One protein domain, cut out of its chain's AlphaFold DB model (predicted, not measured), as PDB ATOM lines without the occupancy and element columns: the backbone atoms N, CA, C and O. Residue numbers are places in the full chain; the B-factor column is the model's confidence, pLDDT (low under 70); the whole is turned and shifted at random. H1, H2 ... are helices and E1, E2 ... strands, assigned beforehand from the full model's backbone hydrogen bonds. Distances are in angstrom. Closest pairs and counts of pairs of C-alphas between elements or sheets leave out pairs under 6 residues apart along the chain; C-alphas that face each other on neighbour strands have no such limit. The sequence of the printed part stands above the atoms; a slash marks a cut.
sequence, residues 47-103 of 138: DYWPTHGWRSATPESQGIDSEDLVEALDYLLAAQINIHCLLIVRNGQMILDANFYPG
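This is residues 47 to 103 of the 138 residues of the protein "Beta-lactamase domain-containing protein" of Candidatus Thiomargarita nelsonii (UniProt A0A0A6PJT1). A long opening stretch without a named element, residues 47 to 65, leads into a helix, H1, which runs near a two-stranded hairpin, E1 and E2, with a gap between helix and hairpin. Part of the opening stretch, residues 55 to 56, pairs with E2 in parallel. The printed part has 57 residues, with one named helix and two named strands in the order H1, E1, E2; the sheet's order is E1 - E2, antiparallel. The class is mixed, helices and strands, with 26 residues, under half, in named elements. The whole is loose, with a radius of gyration of the C-alphas of 12.8 A, and flat, with spans of 38 by 27 by 11 A.

Residues 55 to 56 form a short parallel pairing with residues 93 to 94 of E2, the strand of residues 93 to 99. H1, residues 66 to 78, and E2 are near each other, with 5 pairs of C-alphas within 10 A but no pair within 8 A. In H1 every O i to N i+4 pair is within hydrogen-bond range. A short link of 6 residues joins H1 to E1, residues 85 to 90. E1 and E2 form a hairpin with a tight link of 2 residues; they are antiparallel, with 171 degrees between their directions. The C-alphas of Cys 85 and Asn 99 face each other at 4.4 A. N 86 and O 98, 2.8 A apart, and N 90 and O 93, 2.9 A apart, are within hydrogen-bond range.

H1 begins with C-alpha 66 at (-22.798, -17.279, -5.709) and measures 18.3 A from first to last C-alpha. E1 begins with C-alpha 85 at (-28.600, -5.041, 6.097) and measures 16.9 A. E2 measures 17.7 A and ends with C-alpha 99 at (-25.412, -3.117, 3.814).

The two C-alphas farthest apart, those of Asp 47 and Gln 80, are 38.4 A apart. The printed part has no cut, and no link between named elements is long. The mean pLDDT of the printed part is 90.4, and no printed residue is under 70.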
ATOM      1  N   ASP A  47     -15.045 -26.395  14.407       70.38
ATOM      2  CA  ASP A  47     -13.681 -26.281  14.971       70.38
ATOM      3  C   ASP A  47     -13.300 -24.824  15.305       70.38
ATOM      4  O   ASP A  47     -12.228 -24.525  15.832       70.38
ATOM      5  N   TYR A  48     -14.176 -23.888  14.955       80.88
ATOM      6  CA  TYR A  48     -13.974 -22.462  15.004       80.88
ATOM      7  C   TYR A  48     -15.209 -21.770  15.594       80.88
ATOM      8  O   TYR A  48     -16.322 -21.913  15.088       80.88
ATOM      9  N   TRP A  49     -14.983 -20.976  16.645       82.88
ATOM     10  CA  TRP A  49     -15.975 -20.081  17.236       82.88
ATOM     11  C   TRP A  49     -15.502 -18.620  17.132       82.88
ATOM     12  O   TRP A  49     -14.363 -18.315  17.504       82.88
ATOM     13  N   PRO A  50     -16.342 -17.695  16.645       83.94
ATOM     14  CA  PRO A  50     -15.943 -16.326  16.328       83.94
ATOM     15  C   PRO A  50     -15.977 -15.407  17.561       83.94
ATOM     16  O   PRO A  50     -16.741 -14.447  17.611       83.94
ATOM     17  N   THR A  51     -15.141 -15.661  18.574       87.12
ATOM     18  CA  THR A  51     -15.115 -14.836  19.805       87.12
ATOM     19  C   THR A  51     -14.748 -13.371  19.540       87.12
ATOM     20  O   THR A  51     -15.273 -12.476  20.193       87.12
ATOM     21  N   HIS A  52     -13.854 -13.117  18.578       84.62
ATOM     22  CA  HIS A  52     -13.373 -11.771  18.222       84.62
ATOM     23  C   HIS A  52     -13.930 -11.250  16.892       84.62
ATOM     24  O   HIS A  52     -13.505 -10.201  16.418       84.62
ATOM     25  N   GLY A  53     -14.854 -11.986  16.277       86.19
ATOM     26  CA  GLY A  53     -15.354 -11.703  14.939       86.19
ATOM     27  C   GLY A  53     -15.342 -12.939  14.051       86.19
ATOM     28  O   GLY A  53     -14.664 -13.934  14.333       86.19
ATOM     29  N   TRP A  54     -16.133 -12.858  12.987       91.56
ATOM     30  CA  TRP A  54     -16.313 -13.922  12.010       91.56
ATOM     31  C   TRP A  54     -15.208 -13.878  10.955       91.56
ATOM     32  O   TRP A  54     -14.860 -12.813  10.451       91.56
ATOM     33  N   ARG A  55     -14.674 -15.045  10.591       92.56
ATOM     34  CA  ARG A  55     -13.839 -15.205   9.396       92.56
ATOM     35  C   ARG A  55     -14.733 -15.171   8.165       92.56
ATOM     36  O   ARG A  55     -15.758 -15.850   8.147       92.56
ATOM     37  N   SER A  56     -14.323 -14.426   7.148       93.00
ATOM     38  CA  SER A  56     -14.982 -14.440   5.844       93.00
ATOM     39  C   SER A  56     -14.606 -15.694   5.056       93.00
ATOM     40  O   SER A  56     -13.475 -16.177   5.149       93.00
ATOM     41  N   ALA A  57     -15.549 -16.200   4.271       94.00
ATOM     42  CA  ALA A  57     -15.365 -17.327   3.368       94.00
ATOM     43  C   ALA A  57     -16.161 -17.107   2.084       94.00
ATOM     44  O   ALA A  57     -17.141 -16.364   2.083       94.00
ATOM     45  N   THR A  58     -15.750 -17.750   0.990       94.62
ATOM     46  CA  THR A  58     -16.514 -17.651  -0.258       94.62
ATOM     47  C   THR A  58     -17.774 -18.517  -0.171       94.62
ATOM     48  O   THR A  58     -17.734 -19.565   0.493       94.62
ATOM     49  N   PRO A  59     -18.876 -18.130  -0.838       94.44
ATOM     50  CA  PRO A  59     -20.085 -18.949  -0.918       94.44
ATOM     51  C   PRO A  59     -19.793 -20.392  -1.345       94.44
ATOM     52  O   PRO A  59     -20.228 -21.338  -0.683       94.44
ATOM     53  N   GLU A  60     -18.947 -20.567  -2.361       96.12
ATOM     54  CA  GLU A  60     -18.642 -21.866  -2.966       96.12
ATOM     55  C   GLU A  60     -17.915 -22.779  -1.979       96.12
ATOM     56  O   GLU A  60     -18.220 -23.968  -1.882       96.12
ATOM     57  N   SER A  61     -17.000 -22.219  -1.176       93.88
ATOM     58  CA  SER A  61     -16.288 -22.968  -0.131       93.88
ATOM     59  C   SER A  61     -17.224 -23.535   0.940       93.88
ATOM     60  O   SER A  61     -16.883 -24.506   1.615       93.88
ATOM     61  N   GLN A  62     -18.409 -22.939   1.084       93.25
ATOM     62  CA  GLN A  62     -19.447 -23.344   2.026       93.25
ATOM     63  C   GLN A  62     -20.606 -24.083   1.344       93.25
ATOM     64  O   GLN A  62     -21.631 -24.326   1.987       93.25
ATOM     65  N   GLY A  63     -20.458 -24.456   0.066       92.88
ATOM     66  CA  GLY A  63     -21.485 -25.151  -0.709       92.88
ATOM     67  C   GLY A  63     -22.728 -24.295  -0.951       92.88
ATOM     68  O   GLY A  63     -23.846 -24.790  -0.793       92.88
ATOM     69  N   ILE A  64     -22.532 -23.004  -1.222       93.94
ATOM     70  CA  ILE A  64     -23.551 -22.062  -1.696       93.94
ATOM     71  C   ILE A  64     -23.122 -21.582  -3.084       93.94
ATOM     72  O   ILE A  64     -21.954 -21.243  -3.273       93.94
ATOM     73  N   ASP A  65     -24.048 -21.565  -4.039       95.50
ATOM     74  CA  ASP A  65     -23.811 -20.959  -5.347       95.50
ATOM     75  C   ASP A  65     -23.845 -19.429  -5.215       95.50
ATOM     76  O   ASP A  65     -24.753 -18.868  -4.592       95.50
ATOM     77  N   SER A  66     -22.834 -18.741  -5.740       94.50
ATOM     78  CA  SER A  66     -22.798 -17.279  -5.709       94.50
ATOM     79  C   SER A  66     -23.854 -16.658  -6.617       94.50
ATOM     80  O   SER A  66     -24.353 -15.585  -6.277       94.50
ATOM     81  N   GLU A  67     -24.255 -17.334  -7.696       95.94
ATOM     82  CA  GLU A  67     -25.302 -16.844  -8.599       95.94
ATOM     83  C   GLU A  67     -26.658 -16.749  -7.880       95.94
ATOM     84  O   GLU A  67     -27.344 -15.733  -7.992       95.94
ATOM     85  N   ASP A  68     -26.991 -17.727  -7.028       94.75
ATOM     86  CA  ASP A  68     -28.207 -17.696  -6.198       94.75
ATOM     87  C   ASP A  68     -28.209 -16.493  -5.234       94.75
ATOM     88  O   ASP A  68     -29.249 -15.880  -4.970       94.75
ATOM     89  N   LEU A  69     -27.042 -16.141  -4.676       94.69
ATOM     90  CA  LEU A  69     -26.914 -14.983  -3.785       94.69
ATOM     91  C   LEU A  69     -27.077 -13.668  -4.546       94.69
ATOM     92  O   LEU A  69     -27.702 -12.743  -4.024       94.69
ATOM     93  N   VAL A  70     -26.526 -13.581  -5.757       94.88
ATOM     94  CA  VAL A  70     -26.678 -12.405  -6.621       94.88
ATOM     95  C   VAL A  70     -28.140 -12.231  -7.023       94.88
ATOM     96  O   VAL A  70     -28.683 -11.145  -6.823       94.88
ATOM     97  N   GLU A  71     -28.814 -13.294  -7.471       95.56
ATOM     98  CA  GLU A  71     -30.240 -13.248  -7.819       95.56
ATOM     99  C   GLU A  71     -31.095 -12.797  -6.623       95.56
ATOM    100  O   GLU A  71     -31.984 -11.952  -6.761       95.56
ATOM    101  N   ALA A  72     -30.797 -13.305  -5.423       92.56
ATOM    102  CA  ALA A  72     -31.484 -12.883  -4.209       92.56
ATOM    103  C   ALA A  72     -31.274 -11.389  -3.915       92.56
ATOM    104  O   ALA A  72     -32.234 -10.688  -3.588       92.56
ATOM    105  N   LEU A  73     -30.046 -10.879  -4.036       93.19
ATOM    106  CA  LEU A  73     -29.749  -9.458  -3.829       93.19
ATOM    107  C   LEU A  73     -30.445  -8.573  -4.869       93.19
ATOM    108  O   LEU A  73     -31.059  -7.569  -4.497       93.19
ATOM    109  N   ASP A  74     -30.418  -8.969  -6.140       93.88
ATOM    110  CA  ASP A  74     -31.104  -8.265  -7.224       93.88
ATOM    111  C   ASP A  74     -32.614  -8.221  -6.990       93.88
ATOM    112  O   ASP A  74     -33.243  -7.171  -7.156       93.88
ATOM    113  N   TYR A  75     -33.200  -9.325  -6.520       93.44
ATOM    114  CA  TYR A  75     -34.605  -9.366  -6.131       93.44
ATOM    115  C   TYR A  75     -34.917  -8.378  -5.000       93.44
ATOM    116  O   TYR A  75     -35.896  -7.632  -5.093       93.44
ATOM    117  N   LEU A  76     -34.095  -8.334  -3.944       91.50
ATOM    118  CA  LEU A  76     -34.297  -7.415  -2.817       91.50
ATOM    119  C   LEU A  76     -34.262  -5.947  -3.264       91.50
ATOM    120  O   LEU A  76     -35.107  -5.152  -2.836       91.50
ATOM    121  N   LEU A  77     -33.319  -5.609  -4.148       88.69
ATOM    122  CA  LEU A  77     -33.172  -4.269  -4.715       88.69
ATOM    123  C   LEU A  77     -34.348  -3.912  -5.634       88.69
ATOM    124  O   LEU A  77     -34.940  -2.840  -5.490       88.69
ATOM    125  N   ALA A  78     -34.730  -4.815  -6.539       92.50
ATOM    126  CA  ALA A  78     -35.829  -4.603  -7.480       92.50
ATOM    127  C   ALA A  78     -37.187  -4.475  -6.774       92.50
ATOM    128  O   ALA A  78     -38.015  -3.639  -7.150       92.50
ATOM    129  N   ALA A  79     -37.410  -5.268  -5.725       92.31
ATOM    130  CA  ALA A  79     -38.634  -5.237  -4.931       92.31
ATOM    131  C   ALA A  79     -38.716  -4.030  -3.975       92.31
ATOM    132  O   ALA A  79     -39.763  -3.829  -3.358       92.31
ATOM    133  N   GLN A  80     -37.648  -3.224  -3.855       86.06
ATOM    134  CA  GLN A  80     -37.560  -2.068  -2.949       86.06
ATOM    135  C   GLN A  80     -37.980  -2.416  -1.514       86.06
ATOM    136  O   GLN A  80     -38.670  -1.650  -0.830       86.06
ATOM    137  N   ILE A  81     -37.589  -3.605  -1.054       86.81
ATOM    138  CA  ILE A  81     -37.892  -4.038   0.307       86.81
ATOM    139  C   ILE A  81     -37.059  -3.175   1.251       86.81
ATOM    140  O   ILE A  81     -35.865  -2.979   1.042       86.81
ATOM    141  N   ASN A  82     -37.689  -2.658   2.307       85.44
ATOM    142  CA  ASN A  82     -37.018  -1.837   3.308       85.44
ATOM    143  C   ASN A  82     -36.121  -2.694   4.223       85.44
ATOM    144  O   ASN A  82     -36.452  -2.946   5.384       85.44
ATOM    145  N   ILE A  83     -35.014  -3.191   3.671       87.94
ATOM    146  CA  ILE A  83     -33.967  -3.930   4.374       87.94
ATOM    147  C   ILE A  83     -32.753  -3.018   4.477       87.94
ATOM    148  O   ILE A  83     -32.290  -2.476   3.481       87.94
ATOM    149  N   HIS A  84     -32.230  -2.861   5.689       88.50
ATOM    150  CA  HIS A  84     -31.024  -2.067   5.908       88.50
ATOM    151  C   HIS A  84     -29.756  -2.904   5.739       88.50
ATOM    152  O   HIS A  84     -28.809  -2.441   5.119       88.50
ATOM    153  N   CYS A  85     -29.740  -4.144   6.233       89.94
ATOM    154  CA  CYS A  85     -28.600  -5.041   6.097       89.94
ATOM    155  C   CYS A  85     -29.026  -6.513   5.995       89.94
ATOM    156  O   CYS A  85     -30.063  -6.913   6.533       89.94
ATOM    157  N   LEU A  86     -28.208  -7.311   5.309       92.06
ATOM    158  CA  LEU A  86     -28.327  -8.760   5.191       92.06
ATOM    159  C   LEU A  86     -26.964  -9.399   5.472       92.06
ATOM    160  O   LEU A  86     -25.997  -9.156   4.757       92.06
ATOM    161  N   LEU A  87     -26.916 -10.251   6.495       93.00
ATOM    162  CA  LEU A  87     -25.726 -10.995   6.896       93.00
ATOM    163  C   LEU A  87     -26.019 -12.497   6.820       93.00
ATOM    164  O   LEU A  87     -26.981 -12.966   7.433       93.00
ATOM    165  N   ILE A  88     -25.183 -13.255   6.107       94.62
ATOM    166  CA  ILE A  88     -25.299 -14.714   5.991       94.62
ATOM    167  C   ILE A  88     -24.049 -15.371   6.564       94.62
ATOM    168  O   ILE A  88     -22.919 -15.081   6.165       94.62
ATOM    169  N   VAL A  89     -24.274 -16.300   7.489       93.38
ATOM    170  CA  VAL A  89     -23.237 -17.042   8.203       93.38
ATOM    171  C   VAL A  89     -23.544 -18.535   8.137       93.38
ATOM    172  O   VAL A  89     -24.658 -18.953   8.458       93.38
ATOM    173  N   ARG A  90     -22.552 -19.355   7.774       91.25
ATOM    174  CA  ARG A  90     -22.655 -20.824   7.727       91.25
ATOM    175  C   ARG A  90     -21.369 -21.452   8.254       91.25
ATOM    176  O   ARG A  90     -20.285 -20.947   7.997       91.25
ATOM    177  N   ASN A  91     -21.490 -22.546   9.008       90.56
ATOM    178  CA  ASN A  91     -20.356 -23.308   9.556       90.56
ATOM    179  C   ASN A  91     -19.319 -22.456  10.313       90.56
ATOM    180  O   ASN A  91     -18.115 -22.683  10.216       90.56
ATOM    181  N   GLY A  92     -19.769 -21.439  11.050       90.06
ATOM    182  CA  GLY A  92     -18.849 -20.563  11.771       90.06
ATOM    183  C   GLY A  92     -18.233 -19.446  10.917       90.06
ATOM    184  O   GLY A  92     -17.456 -18.671  11.456       90.06
ATOM    185  N   GLN A  93     -18.540 -19.340   9.620       92.19
ATOM    186  CA  GLN A  93     -17.910 -18.398   8.686       92.19
ATOM    187  C   GLN A  93     -18.939 -17.458   8.046       92.19
ATOM    188  O   GLN A  93     -20.071 -17.850   7.758       92.19
ATOM    189  N   MET A  94     -18.545 -16.203   7.840       94.81
ATOM    190  CA  MET A  94     -19.354 -15.181   7.181       94.81
ATOM    191  C   MET A  94     -19.212 -15.317   5.666       94.81
ATOM    192  O   MET A  94     -18.103 -15.259   5.143       94.81
ATOM    193  N   ILE A  95     -20.336 -15.485   4.977       96.12
ATOM    194  CA  ILE A  95     -20.383 -15.679   3.522       96.12
ATOM    195  C   ILE A  95     -20.772 -14.387   2.807       96.12
ATOM    196  O   ILE A  95     -20.233 -14.076   1.750       96.12
ATOM    197  N   LEU A  96     -21.711 -13.640   3.384       94.69
ATOM    198  CA  LEU A  96     -22.244 -12.415   2.803       94.69
ATOM    199  C   LEU A  96     -22.472 -11.389   3.905       94.69
ATOM    200  O   LEU A  96     -23.065 -11.727   4.928       94.69
ATOM    201  N   ASP A  97     -22.055 -10.153   3.652       93.00
ATOM    202  CA  ASP A  97     -22.399  -8.965   4.431       93.00
ATOM    203  C   ASP A  97     -22.763  -7.842   3.454       93.00
ATOM    204  O   ASP A  97     -21.898  -7.276   2.784       93.00
ATOM    205  N   ALA A  98     -24.061  -7.592   3.302       90.94
ATOM    206  CA  ALA A  98     -24.603  -6.582   2.405       90.94
ATOM    207  C   ALA A  98     -25.315  -5.504   3.225       90.94
ATOM    208  O   ALA A  98     -26.329  -5.772   3.874       90.94
ATOM    209  N   ASN A  99     -24.802  -4.276   3.174       89.06
ATOM    210  CA  ASN A  99     -25.412  -3.117   3.814       89.06
ATOM    211  C   ASN A  99     -25.981  -2.172   2.748       89.06
ATOM    212  O   ASN A  99     -25.253  -1.675   1.890       89.06
ATOM    213  N   PHE A 100     -27.288  -1.940   2.804       86.75
ATOM    214  CA  PHE A 100     -28.028  -1.083   1.878       86.75
ATOM    215  C   PHE A 100     -28.241   0.326   2.438       86.75
ATOM    216  O   PHE A 100     -28.642   1.230   1.703       86.75
ATOM    217  N   TYR A 101     -27.987   0.526   3.734       82.56
ATOM    218  CA  TYR A 101     -28.172   1.804   4.403       82.56
ATOM    219  C   TYR A 101     -26.815   2.479   4.667       82.56
ATOM    220  O   TYR A 101     -25.891   1.838   5.168       82.56
ATOM    221  N   PRO A 102     -26.646   3.772   4.339       77.62
ATOM    222  CA  PRO A 102     -25.358   4.432   4.496       77.62
ATOM    223  C   PRO A 102     -24.996   4.630   5.978       77.62
ATOM    224  O   PRO A 102     -25.688   5.333   6.714       77.62
ATOM    225  N   GLY A 103     -23.845   4.079   6.371       72.69
ATOM    226  CA  GLY A 103     -23.166   4.349   7.642       72.69
ATOM    227  C   GLY A 103     -23.503   3.399   8.796       72.69
ATOM    228  O   GLY A 103     -24.440   2.607   8.741       72.69
TER     229      GLY A 103